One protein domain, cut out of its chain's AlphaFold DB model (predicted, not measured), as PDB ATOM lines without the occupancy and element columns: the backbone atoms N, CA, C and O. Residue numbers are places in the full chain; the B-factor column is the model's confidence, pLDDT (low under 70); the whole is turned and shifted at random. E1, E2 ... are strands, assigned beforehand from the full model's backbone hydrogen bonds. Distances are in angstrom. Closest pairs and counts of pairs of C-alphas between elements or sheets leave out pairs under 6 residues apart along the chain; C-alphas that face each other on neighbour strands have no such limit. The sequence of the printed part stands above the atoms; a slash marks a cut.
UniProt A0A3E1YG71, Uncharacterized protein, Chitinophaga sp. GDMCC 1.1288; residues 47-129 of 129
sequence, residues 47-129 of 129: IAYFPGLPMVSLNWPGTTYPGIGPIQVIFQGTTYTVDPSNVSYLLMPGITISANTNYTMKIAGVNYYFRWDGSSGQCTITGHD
ATOM      1  N   ILE A  47     -23.665 -31.645  41.231       93.12
ATOM      2  CA  ILE A  47     -24.729 -32.565  40.843       93.12
ATOM      3  C   ILE A  47     -24.077 -33.803  40.236       93.12
ATOM      4  O   ILE A  47     -23.199 -33.696  39.383       93.12
ATOM      5  N   ALA A  48     -24.502 -34.978  40.679       94.19
ATOM      6  CA  ALA A  48     -24.003 -36.264  40.221       94.19
ATOM      7  C   ALA A  48     -25.161 -37.191  39.852       94.19
ATOM      8  O   ALA A  48     -26.246 -37.096  40.430       94.19
ATOM      9  N   TYR A  49     -24.921 -38.095  38.909       95.62
ATOM     10  CA  TYR A  49     -25.854 -39.140  38.519       95.62
ATOM     11  C   TYR A  49     -25.155 -40.492  38.463       95.62
ATOM     12  O   TYR A  49     -24.072 -40.632  37.898       95.62
ATOM     13  N   PHE A  50     -25.807 -41.499  39.036       91.06
ATOM     14  CA  PHE A  50     -25.308 -42.864  39.068       91.06
ATOM     15  C   PHE A  50     -26.176 -43.734  38.145       91.06
ATOM     16  O   PHE A  50     -27.258 -44.148  38.542       91.06
ATOM     17  N   PRO A  51     -25.752 -44.046  36.907       84.50
ATOM     18  CA  PRO A  51     -26.596 -44.803  35.976       84.50
ATOM     19  C   PRO A  51     -26.832 -46.258  36.414       84.50
ATOM     20  O   PRO A  51     -27.893 -46.813  36.148       84.50
ATOM     21  N   GLY A  52     -25.874 -46.874  37.119       86.12
ATOM     22  CA  GLY A  52     -26.015 -48.238  37.655       86.12
ATOM     23  C   GLY A  52     -26.980 -48.355  38.842       86.12
ATOM     24  O   GLY A  52     -27.413 -49.453  39.178       86.12
ATOM     25  N   LEU A  53     -27.328 -47.229  39.469       87.50
ATOM     26  CA  LEU A  53     -28.329 -47.128  40.523       87.50
ATOM     27  C   LEU A  53     -29.048 -45.791  40.324       87.50
ATOM     28  O   LEU A  53     -28.533 -44.800  40.835       87.50
ATOM     29  N   PRO A  54     -30.174 -45.739  39.581       87.31
ATOM     30  CA  PRO A  54     -30.756 -44.499  39.064       87.31
ATOM     31  C   PRO A  54     -31.063 -43.523  40.201       87.31
ATOM     32  O   PRO A  54     -32.087 -43.602  40.883       87.31
ATOM     33  N   MET A  55     -30.104 -42.639  40.443       91.81
ATOM     34  CA  MET A  55     -30.065 -41.761  41.595       91.81
ATOM     35  C   MET A  55     -29.297 -40.509  41.221       91.81
ATOM     36  O   MET A  55     -28.176 -40.579  40.711       91.81
ATOM     37  N   VAL A  56     -29.898 -39.365  41.532       94.94
ATOM     38  CA  VAL A  56     -29.223 -38.072  41.466       94.94
ATOM     39  C   VAL A  56     -28.778 -37.689  42.868       94.94
ATOM     40  O   VAL A  56     -29.518 -37.843  43.840       94.94
ATOM     41  N   SER A  57     -27.553 -37.200  42.974       93.88
ATOM     42  CA  SER A  57     -26.997 -36.671  44.209       93.88
ATOM     43  C   SER A  57     -26.697 -35.193  44.030       93.88
ATOM     44  O   SER A  57     -26.125 -34.781  43.023       93.88
ATOM     45  N   LEU A  58     -27.100 -34.402  45.016       92.94
ATOM     46  CA  LEU A  58     -26.709 -33.010  45.160       92.94
ATOM     47  C   LEU A  58     -25.732 -32.941  46.334       92.94
ATOM     48  O   LEU A  58     -26.068 -33.396  47.421       92.94
ATOM     49  N   ASN A  59     -24.538 -32.399  46.119       90.94
ATOM     50  CA  ASN A  59     -23.478 -32.304  47.126       90.94
ATOM     51  C   ASN A  59     -23.004 -30.858  47.252       90.94
ATOM     52  O   ASN A  59     -23.045 -30.104  46.281       90.94
ATOM     53  N   TRP A  60     -22.546 -30.465  48.435       87.38
ATOM     54  CA  TRP A  60     -22.027 -29.126  48.709       87.38
ATOM     55  C   TRP A  60     -20.986 -29.158  49.837       87.38
ATOM     56  O   TRP A  60     -20.922 -30.125  50.603       87.38
ATOM     57  N   PRO A  61     -20.149 -28.112  49.969       79.94
ATOM     58  CA  PRO A  61     -19.201 -28.021  51.069       79.94
ATOM     59  C   PRO A  61     -19.936 -28.037  52.412       79.94
ATOM     60  O   PRO A  61     -20.808 -27.205  52.646       79.94
ATOM     61  N   GLY A  62     -19.550 -28.948  53.307       65.00
ATOM     62  CA  GLY A  62     -20.084 -29.040  54.672       65.00
ATOM     63  C   GLY A  62     -19.566 -27.959  55.626       65.00
ATOM     64  O   GLY A  62     -19.683 -28.111  56.839       65.00
ATOM     65  N   THR A  63     -18.946 -26.889  55.120       61.84
ATOM     66  CA  THR A  63     -18.619 -25.733  55.957       61.84
ATOM     67  C   THR A  63     -19.920 -25.080  56.371       61.84
ATOM     68  O   THR A  63     -20.693 -24.650  55.518       61.84
ATOM     69  N   THR A  64     -20.154 -25.043  57.679       55.31
ATOM     70  CA  THR A  64     -21.323 -24.440  58.309       55.31
ATOM     71  C   THR A  64     -21.592 -23.078  57.685       55.31
ATOM     72  O   THR A  64     -20.776 -22.165  57.776       55.31
ATOM     73  N   TYR A  65     -22.746 -22.953  57.034       62.97
ATOM     74  CA  TYR A  65     -23.280 -21.671  56.605       62.97
ATOM     75  C   TYR A  65     -24.233 -21.180  57.704       62.97
ATOM     76  O   TYR A  65     -25.435 -21.465  57.641       62.97
ATOM     77  N   PRO A  66     -23.731 -20.514  58.765       55.88
ATOM     78  CA  PRO A  66     -24.572 -20.081  59.870       55.88
ATOM     79  C   PRO A  66     -25.685 -19.168  59.347       55.88
ATOM     80  O   PRO A  66     -25.428 -18.169  58.677       55.88
ATOM     81  N   GLY A  67     -26.932 -19.532  59.645       62.00
ATOM     82  CA  GLY A  67     -28.121 -18.791  59.219       62.00
ATOM     83  C   GLY A  67     -28.800 -19.313  57.951       62.00
ATOM     84  O   GLY A  67     -29.858 -18.796  57.594       62.00
ATOM     85  N   ILE A  68     -28.256 -20.341  57.294       67.56
ATOM     86  CA  ILE A  68     -28.989 -21.090  56.269       67.56
ATOM     87  C   ILE A  68     -29.822 -22.140  56.985       67.56
ATOM     88  O   ILE A  68     -29.290 -23.132  57.465       67.56
ATOM     89  N   GLY A  69     -31.119 -21.870  57.120       74.38
ATOM     90  CA  GLY A  69     -32.072 -22.870  57.588       74.38
ATOM     91  C   GLY A  69     -32.382 -23.914  56.509       74.38
ATOM     92  O   GLY A  69     -31.812 -23.870  55.416       74.38
ATOM     93  N   PRO A  70     -33.341 -24.814  56.777       85.38
ATOM     94  CA  PRO A  70     -33.803 -25.786  55.796       85.38
ATOM     95  C   PRO A  70     -34.209 -25.118  54.479       85.38
ATOM     96  O   PRO A  70     -34.962 -24.140  54.465       85.38
ATOM     97  N   ILE A  71     -33.730 -25.671  53.369       86.06
ATOM     98  CA  ILE A  71     -34.045 -25.217  52.018       86.06
ATOM     99  C   ILE A  71     -34.865 -26.263  51.272       86.06
ATOM    100  O   ILE A  71     -34.708 -27.470  51.466       86.06
ATOM    101  N   GLN A  72     -35.720 -25.785  50.372       90.56
ATOM    102  CA  GLN A  72     -36.439 -26.641  49.436       90.56
ATOM    103  C   GLN A  72     -35.603 -26.878  48.181       90.56
ATOM    104  O   GLN A  72     -35.039 -25.943  47.608       90.56
ATOM    105  N   VAL A  73     -35.580 -28.129  47.740       92.00
ATOM    106  CA  VAL A  73     -35.021 -28.568  46.466       92.00
ATOM    107  C   VAL A  73     -36.148 -29.208  45.670       92.00
ATOM    108  O   VAL A  73     -36.792 -30.131  46.155       92.00
ATOM    109  N   ILE A  74     -36.404 -28.730  44.456       94.56
ATOM    110  CA  ILE A  74     -37.427 -29.288  43.570       94.56
ATOM    111  C   ILE A  74     -36.734 -29.851  42.340       94.56
ATOM    112  O   ILE A  74     -36.039 -29.127  41.622       94.56
ATOM    113  N   PHE A  75     -36.948 -31.137  42.079       95.12
ATOM    114  CA  PHE A  75     -36.413 -31.807  40.905       95.12
ATOM    115  C   PHE A  75     -37.443 -32.768  40.312       95.12
ATOM    116  O   PHE A  75     -38.022 -33.579  41.029       95.12
ATOM    117  N   GLN A  76     -37.705 -32.635  39.007       92.81
ATOM    118  CA  GLN A  76     -38.727 -33.410  38.281       92.81
ATOM    119  C   GLN A  76     -40.111 -33.429  38.971       92.81
ATOM    120  O   GLN A  76     -40.806 -34.437  38.976       92.81
ATOM    121  N   GLY A  77     -40.514 -32.308  39.577       90.62
ATOM    122  CA  GLY A  77     -41.791 -32.184  40.293       90.62
ATOM    123  C   GLY A  77     -41.782 -32.723  41.728       90.62
ATOM    124  O   GLY A  77     -42.701 -32.424  42.487       90.62
ATOM    125  N   THR A  78     -40.735 -33.437  42.141       92.69
ATOM    126  CA  THR A  78     -40.570 -33.904  43.519       92.69
ATOM    127  C   THR A  78     -39.905 -32.831  44.368       92.69
ATOM    128  O   THR A  78     -38.915 -32.226  43.953       92.69
ATOM    129  N   THR A  79     -40.443 -32.601  45.566       95.06
ATOM    130  CA  THR A  79     -39.887 -31.653  46.539       95.06
ATOM    131  C   THR A  79     -39.134 -32.400  47.629       95.06
ATOM    132  O   THR A  79     -39.672 -33.302  48.267       95.06
ATOM    133  N   TYR A  80     -37.909 -31.967  47.879       93.00
ATOM    134  CA  TYR A  80     -37.043 -32.409  48.957       93.00
ATOM    135  C   TYR A  80     -36.767 -31.225  49.876       93.00
ATOM    136  O   TYR A  80     -36.722 -30.075  49.439       93.00
ATOM    137  N   THR A  81     -36.574 -31.500  51.159       90.75
ATOM    138  CA  THR A  81     -36.099 -30.501  52.118       90.75
ATOM    139  C   THR A  81     -34.764 -30.968  52.649       90.75
ATOM    140  O   THR A  81     -34.635 -32.121  53.058       90.75
ATOM    141  N   VAL A  82     -33.777 -30.084  52.631       86.50
ATOM    142  CA  VAL A  82     -32.463 -30.375  53.191       86.50
ATOM    143  C   VAL A  82     -31.969 -29.201  54.009       86.50
ATOM    144  O   VAL A  82     -32.283 -28.057  53.699       86.50
ATOM    145  N   ASP A  83     -31.222 -29.496  55.067       85.44
ATOM    146  CA  ASP A  83     -30.585 -28.496  55.910       85.44
ATOM    147  C   ASP A  83     -29.066 -28.501  55.670       85.44
ATOM    148  O   ASP A  83     -28.357 -29.366  56.201       85.44
ATOM    149  N   PRO A  84     -28.544 -27.554  54.866       79.88
ATOM    150  CA  PRO A  84     -27.122 -27.461  54.569       79.88
ATOM    151  C   PRO A  84     -26.255 -27.151  55.793       79.88
ATOM    152  O   PRO A  84     -25.034 -27.247  55.686       79.88
ATOM    153  N   SER A  85     -26.835 -26.771  56.943       78.94
ATOM    154  CA  SER A  85     -26.065 -26.575  58.175       78.94
ATOM    155  C   SER A  85     -25.644 -27.890  58.829       78.94
ATOM    156  O   SER A  85     -24.708 -27.889  59.626       78.94
ATOM    157  N   ASN A  86     -26.334 -28.993  58.513       79.38
ATOM    158  CA  ASN A  86     -26.214 -30.267  59.229       79.38
ATOM    159  C   ASN A  86     -25.788 -31.436  58.331       79.38
ATOM    160  O   ASN A  86     -25.299 -32.444  58.838       79.38
ATOM    161  N   VAL A  87     -25.963 -31.323  57.011       84.56
ATOM    162  CA  VAL A  87     -25.523 -32.330  56.033       84.56
ATOM    163  C   VAL A  87     -24.822 -31.666  54.850       84.56
ATOM    164  O   VAL A  87     -25.036 -30.489  54.566       84.56
ATOM    165  N   SER A  88     -23.994 -32.433  54.141       88.12
ATOM    166  CA  SER A  88     -23.249 -31.989  52.952       88.12
ATOM    167  C   SER A  88     -23.803 -32.541  51.636       88.12
ATOM    168  O   SER A  88     -23.235 -32.289  50.573       88.12
ATOM    169  N   TYR A  89     -24.880 -33.329  51.693       90.31
ATOM    170  CA  TYR A  89     -25.463 -33.947  50.511       90.31
ATOM    171  C   TYR A  89     -26.955 -34.261  50.669       90.31
ATOM    172  O   TYR A  89     -27.483 -34.397  51.773       90.31
ATOM    173  N   LEU A  90     -27.615 -34.430  49.526       92.56
ATOM    174  CA  LEU A  90     -28.965 -34.956  49.362       92.56
ATOM    175  C   LEU A  90     -28.931 -36.056  48.294       92.56
ATOM    176  O   LEU A  90     -28.370 -35.865  47.213       92.56
ATOM    177  N   LEU A  91     -29.553 -37.199  48.587       93.62
ATOM    178  CA  LEU A  91     -29.741 -38.294  47.634       93.62
ATOM    179  C   LEU A  91     -31.198 -38.350  47.184       93.62
ATOM    180  O   LEU A  91     -32.112 -38.327  48.006       93.62
ATOM    181  N   MET A  92     -31.400 -38.461  45.875       93.94
ATOM    182  CA  MET A  92     -32.709 -38.548  45.234       93.94
ATOM    183  C   MET A  92     -32.791 -39.880  44.472       93.94
ATOM    184  O   MET A  92     -32.441 -39.936  43.288       93.94
ATOM    185  N   PRO A  93     -33.161 -40.978  45.159       91.81
ATOM    186  CA  PRO A  93     -33.223 -42.305  44.557       91.81
ATOM    187  C   PRO A  93     -34.423 -42.441  43.617       91.81
ATOM    188  O   PRO A  93     -35.438 -41.766  43.782       91.81
ATOM    189  N   GLY A  94     -34.318 -43.347  42.646       89.19
ATOM    190  CA  GLY A  94     -35.384 -43.626  41.682       89.19
ATOM    191  C   GLY A  94     -35.542 -42.554  40.602       89.19
ATOM    192  O   GLY A  94     -36.511 -42.592  39.848       89.19
ATOM    193  N   ILE A  95     -34.604 -41.608  40.517       90.75
ATOM    194  CA  ILE A  95     -34.589 -40.587  39.474       90.75
ATOM    195  C   ILE A  95     -33.754 -41.079  38.300       90.75
ATOM    196  O   ILE A  95     -32.574 -41.393  38.452       90.75
ATOM    197  N   THR A  96     -34.355 -41.091  37.115       91.44
ATOM    198  CA  THR A  96     -33.670 -41.416  35.864       91.44
ATOM    199  C   THR A  96     -33.535 -40.157  35.022       91.44
ATOM    200  O   THR A  96     -34.500 -39.417  34.812       91.44
ATOM    201  N   ILE A  97     -32.324 -39.924  34.528       92.62
ATOM    202  CA  ILE A  97     -32.024 -38.861  33.579       92.62
ATOM    203  C   ILE A  97     -31.299 -39.445  32.368       92.62
ATOM    204  O   ILE A  97     -30.604 -40.453  32.470       92.62
ATOM    205  N   SER A  98     -31.471 -38.811  31.218       93.12
ATOM    206  CA  SER A  98     -30.841 -39.202  29.964       93.12
ATOM    207  C   SER A  98     -29.562 -38.409  29.742       93.12
ATOM    208  O   SER A  98     -29.474 -37.225  30.082       93.12
ATOM    209  N   ALA A  99     -28.579 -39.058  29.122       92.56
ATOM    210  CA  ALA A  99     -27.367 -38.392  28.679       92.56
ATOM    211  C   ALA A  99     -27.693 -37.257  27.697       92.56
ATOM    212  O   ALA A  99     -28.594 -37.366  26.866       92.56
ATOM    213  N   ASN A 100     -26.920 -36.182  27.779       92.06
ATOM    214  CA  ASN A 100     -26.980 -34.998  26.930       92.06
ATOM    215  C   ASN A 100     -28.304 -34.210  26.961       92.06
ATOM    216  O   ASN A 100     -28.490 -33.304  26.149       92.06
ATOM    217  N   THR A 101     -29.171 -34.470  27.942       94.44
ATOM    218  CA  THR A 101     -30.403 -33.707  28.182       94.44
ATOM    219  C   THR A 101     -30.183 -32.620  29.234       94.44
ATOM    220  O   THR A 101     -29.570 -32.867  30.272       94.44
ATOM    221  N   ASN A 102     -30.697 -31.414  28.978       94.06
ATOM    222  CA  ASN A 102     -30.690 -30.331  29.961       94.06
ATOM    223  C   ASN A 102     -31.792 -30.548  30.999       94.06
ATOM    224  O   ASN A 102     -32.954 -30.762  30.654       94.06
ATOM    225  N   TYR A 103     -31.421 -30.439  32.267       95.62
ATOM    226  CA  TYR A 103     -32.300 -30.564  33.414       95.62
ATOM    227  C   TYR A 103     -32.271 -29.295  34.249       95.62
ATOM    228  O   TYR A 103     -31.244 -28.624  34.341       95.62
ATOM    229  N   THR A 104     -33.400 -29.014  34.897       95.25
ATOM    230  CA  THR A 104     -33.537 -27.910  35.846       95.25
ATOM    231  C   THR A 104     -33.801 -28.466  37.236       95.25
ATOM    232  O   THR A 104     -34.706 -29.281  37.416       95.25
ATOM    233  N   MET A 105     -33.043 -27.999  38.224       93.75
ATOM    234  CA  MET A 105     -33.298 -28.228  39.645       93.75
ATOM    235  C   MET A 105     -33.472 -26.881  40.334       93.75
ATOM    236  O   MET A 105     -32.622 -26.007  40.197       93.75
ATOM    237  N   LYS A 106     -34.567 -26.701  41.072       91.94
ATOM    238  CA  LYS A 106     -34.816 -25.458  41.805       91.94
ATOM    239  C   LYS A 106     -34.333 -25.609  43.237       91.94
ATOM    240  O   LYS A 106     -34.872 -26.429  43.970       91.94
ATOM    241  N   ILE A 107     -33.341 -24.825  43.638       88.75
ATOM    242  CA  ILE A 107     -32.704 -24.890  44.956       88.75
ATOM    243  C   ILE A 107     -32.957 -23.556  45.654       88.75
ATOM    244  O   ILE A 107     -32.513 -22.512  45.189       88.75
ATOM    245  N   ALA A 108     -33.721 -23.580  46.748       85.75
ATOM    246  CA  ALA A 108     -34.076 -22.399  47.545       85.75
ATOM    247  C   ALA A 108     -34.612 -21.203  46.726       85.75
ATOM    248  O   ALA A 108     -34.377 -20.041  47.060       85.75
ATOM    249  N   GLY A 109     -35.334 -21.485  45.641       85.81
ATOM    250  CA  GLY A 109     -35.906 -20.460  44.768       85.81
ATOM    251  C   GLY A 109     -35.115 -20.159  43.493       85.81
ATOM    252  O   GLY A 109     -35.723 -19.612  42.581       85.81
ATOM    253  N   VAL A 110     -33.844 -20.562  43.407       86.06
ATOM    254  CA  VAL A 110     -32.946 -20.357  42.251       86.06
ATOM    255  C   VAL A 110     -33.017 -21.563  41.322       86.06
ATOM    256  O   VAL A 110     -33.006 -22.698  41.810       86.06
ATOM    257  N   ASN A 111     -33.081 -21.360  40.006       90.44
ATOM    258  CA  ASN A 111     -33.006 -22.483  39.069       90.44
ATOM    259  C   ASN A 111     -31.550 -22.791  38.735       90.44
ATOM    260  O   ASN A 111     -30.779 -21.902  38.405       90.44
ATOM    261  N   TYR A 112     -31.191 -24.068  38.771       91.19
ATOM    262  CA  TYR A 112     -29.901 -24.580  38.331       91.19
ATOM    263  C   TYR A 112     -30.094 -25.443  37.096       91.19
ATOM    264  O   TYR A 112     -30.870 -26.403  37.126       91.19
ATOM    265  N   TYR A 113     -29.357 -25.124  36.035       93.06
ATOM    266  CA  TYR A 113     -29.348 -25.895  34.801       93.06
ATOM    267  C   TYR A 113     -28.133 -26.806  34.773       93.06
ATOM    268  O   TYR A 113     -27.009 -26.373  35.035       93.06
ATOM    269  N   PHE A 114     -28.351 -28.075  34.457       94.00
ATOM    270  CA  PHE A 114     -27.272 -29.044  34.372       94.00
ATOM    271  C   PHE A 114     -27.553 -30.126  33.342       94.00
ATOM    272  O   PHE A 114     -28.690 -30.350  32.930       94.00
ATOM    273  N   ARG A 115     -26.494 -30.819  32.937       94.38
ATOM    274  CA  ARG A 115     -26.547 -31.908  31.969       94.38
ATOM    275  C   ARG A 115     -25.583 -33.009  32.368       94.38
ATOM    276  O   ARG A 115     -24.443 -32.732  32.728       94.38
ATOM    277  N   TRP A 116     -26.029 -34.252  32.261       94.00
ATOM    278  CA  TRP A 116     -25.153 -35.413  32.355       94.00
ATOM    279  C   TRP A 116     -24.603 -35.760  30.967       94.00
ATOM    280  O   TRP A 116     -25.369 -35.791  30.009       94.00
ATOM    281  N   ASP A 117     -23.300 -35.994  30.827       90.75
ATOM    282  CA  ASP A 117     -22.658 -36.289  29.533       90.75
ATOM    283  C   ASP A 117     -22.831 -37.747  29.072       90.75
ATOM    284  O   ASP A 117     -22.604 -38.059  27.902       90.75
ATOM    285  N   GLY A 118     -23.288 -38.629  29.962       88.50
ATOM    286  CA  GLY A 118     -23.474 -40.051  29.680       88.50
ATOM    287  C   GLY A 118     -22.266 -40.926  30.009       88.50
ATOM    288  O   GLY A 118     -22.367 -42.145  29.895       88.50
ATOM    289  N   SER A 119     -21.135 -40.337  30.402       82.88
ATOM    290  CA  SER A 119     -19.866 -41.054  30.580       82.88
ATOM    291  C   SER A 119     -19.276 -40.905  31.980       82.88
ATOM    292  O   SER A 119     -18.608 -41.821  32.458       82.88
ATOM    293  N   SER A 120     -19.530 -39.789  32.660       78.25
ATOM    294  CA  SER A 120     -19.042 -39.537  34.019       78.25
ATOM    295  C   SER A 120     -20.121 -39.801  35.076       78.25
ATOM    296  O   SER A 120     -21.285 -39.974  34.756       78.25
ATOM    297  N   GLY A 121     -19.778 -39.853  36.362       86.81
ATOM    298  CA  GLY A 121     -20.790 -39.831  37.433       86.81
ATOM    299  C   GLY A 121     -21.283 -38.418  37.758       86.81
ATOM    300  O   GLY A 121     -22.091 -38.244  38.665       86.81
ATOM    301  N   GLN A 122     -20.756 -37.394  37.083       92.19
ATOM    302  CA  GLN A 122     -20.985 -35.991  37.409       92.19
ATOM    303  C   GLN A 122     -21.783 -35.296  36.310       92.19
ATOM    304  O   GLN A 122     -21.672 -35.590  35.124       92.19
ATOM    305  N   CYS A 123     -22.603 -34.341  36.716       93.25
ATOM    306  CA  CYS A 123     -23.313 -33.469  35.806       93.25
ATOM    307  C   CYS A 123     -22.534 -32.165  35.635       93.25
ATOM    308  O   CYS A 123     -22.022 -31.592  36.594       93.25
ATOM    309  N   THR A 124     -22.503 -31.648  34.412       92.38
ATOM    310  CA  THR A 124     -22.011 -30.299  34.132       92.38
ATOM    311  C   THR A 124     -23.109 -29.292  34.449       92.38
ATOM    312  O   THR A 124     -24.185 -29.364  33.854       92.38
ATOM    313  N   ILE A 125     -22.845 -28.347  35.352       90.62
ATOM    314  CA  ILE A 125     -23.721 -27.189  35.577       90.62
ATOM    315  C   ILE A 125     -23.466 -26.176  34.465       90.62
ATOM    316  O   ILE A 125     -22.327 -25.792  34.214       90.62
ATOM    317  N   THR A 126     -24.530 -25.755  33.790       88.50
ATOM    318  CA  THR A 126     -24.469 -24.871  32.619       88.50
ATOM    319  C   THR A 126     -24.929 -23.445  32.921       88.50
ATOM    320  O   THR A 126     -24.670 -22.550  32.120       88.50
ATOM    321  N   GLY A 127     -25.566 -23.206  34.072       86.25
ATOM    322  CA  GLY A 127     -25.967 -21.870  34.519       86.25
ATOM    323  C   GLY A 127     -26.944 -21.890  35.697       86.25
ATOM    324  O   GLY A 127     -27.340 -22.962  36.161       86.25
ATOM    325  N   HIS A 128     -27.328 -20.700  36.163       87.31
ATOM    326  CA  HIS A 128     -28.385 -20.491  37.156       87.31
ATOM    327  C   HIS A 128     -29.049 -19.108  37.011       87.31
ATOM    328  O   HIS A 128     -28.389 -18.185  36.526       87.31
ATOM    329  N   ASP A 129     -30.312 -18.974  37.439       84.62
ATOM    330  CA  ASP A 129     -31.077 -17.711  37.493       84.62
ATOM    331  C   ASP A 129     -31.951 -17.543  38.754       84.62
ATOM    332  O   ASP A 129     -32.361 -18.560  39.372       84.62
TER     333      ASP A 129
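Overview. This is residues 47 to 129 of the 129 residues of an uncharacterized protein of Chitinophaga sp. GDMCC 1.1288 (UniProt A0A3E1YG71). A strongly twisted sheet of five strands, E4 E3 E6 E7 E8, lies face to face with a smaller sheet of three, E1 E2 E5, as a small sandwich whose strands cross at 38 degrees. The two sheets come near each other at both sides, E1 beside E8 and the end of E4 beside E5, and the long link from E2 to E3 makes a loop at one end of the longest axis. The printed part has 83 residues with no named helix and eight named strands, E1 to E8 in chain order; both sheets are antiparallel throughout, and the class is all strand. The whole is compact, with a radius of gyration of the C-alphas of 12.7 A, and rounded, spanning 36 by 26 by 22 A.

Along the chain. In the larger sheet, E4 is residues 78 to 82, E3 residues 71 to 75, E6 residues 102 to 107, 16.1 A long, E7 residues 110 to 116, the longest at 19.6 A, and E8 residues 123 to 128, 14.0 A long. In the smaller sheet, E1 is residues 47 to 50, E2 residues 55 to 59 and E5 residues 89 to 93. E1 begins at C-alpha 47 (-24.729, -32.565, 40.843), E7 at C-alpha 110 (-32.946, -20.357, 42.251), and E8 ends at C-alpha 128 (-28.385, -20.491, 37.156).

Arrangement. In the larger sheet the edge strands are E4 and E8, and the strands' lines turn by 88 degrees from edge to edge. E3 and E4 form a hairpin, with N 73 and O 80 2.8 A apart. E3 and E6 are antiparallel at 160 degrees, with N 74 and O 106 at 2.8 A. E6, E7 and E8 form a meander, each strand the antiparallel neighbour of the one before; N 105 and O 112 are 2.9 A apart, and N 126 and O 113 2.8 A. In the smaller sheet E2 is the inner strand: N 48 and O 57 of the hairpin E1 and E2 are 2.9 A apart, and N 90 and O 58 between E5 and E2 2.8 A. The facing parts of the two sheets are 9.6 A centre to centre, their best planes 12 degrees apart. The closest C-alphas of E1 and E8 are those of Ala 48 and Cys 123, 5.3 A; of E4 and E5, those of Val 82 and Leu 90, 6.9 A. E2 and E7 are apart.

Size, cuts and confidence. The C-alphas of Gly 67 and Ser 119 are the two farthest apart, 37.2 A. The printed part has no cut and ends at residue 129, the chain's last. The link from E2 to E3, 11 residues, is long; the others are short or tight. The mean pLDDT of the printed part is 87.4, and residues 62 to 68, in that long link, are under 70.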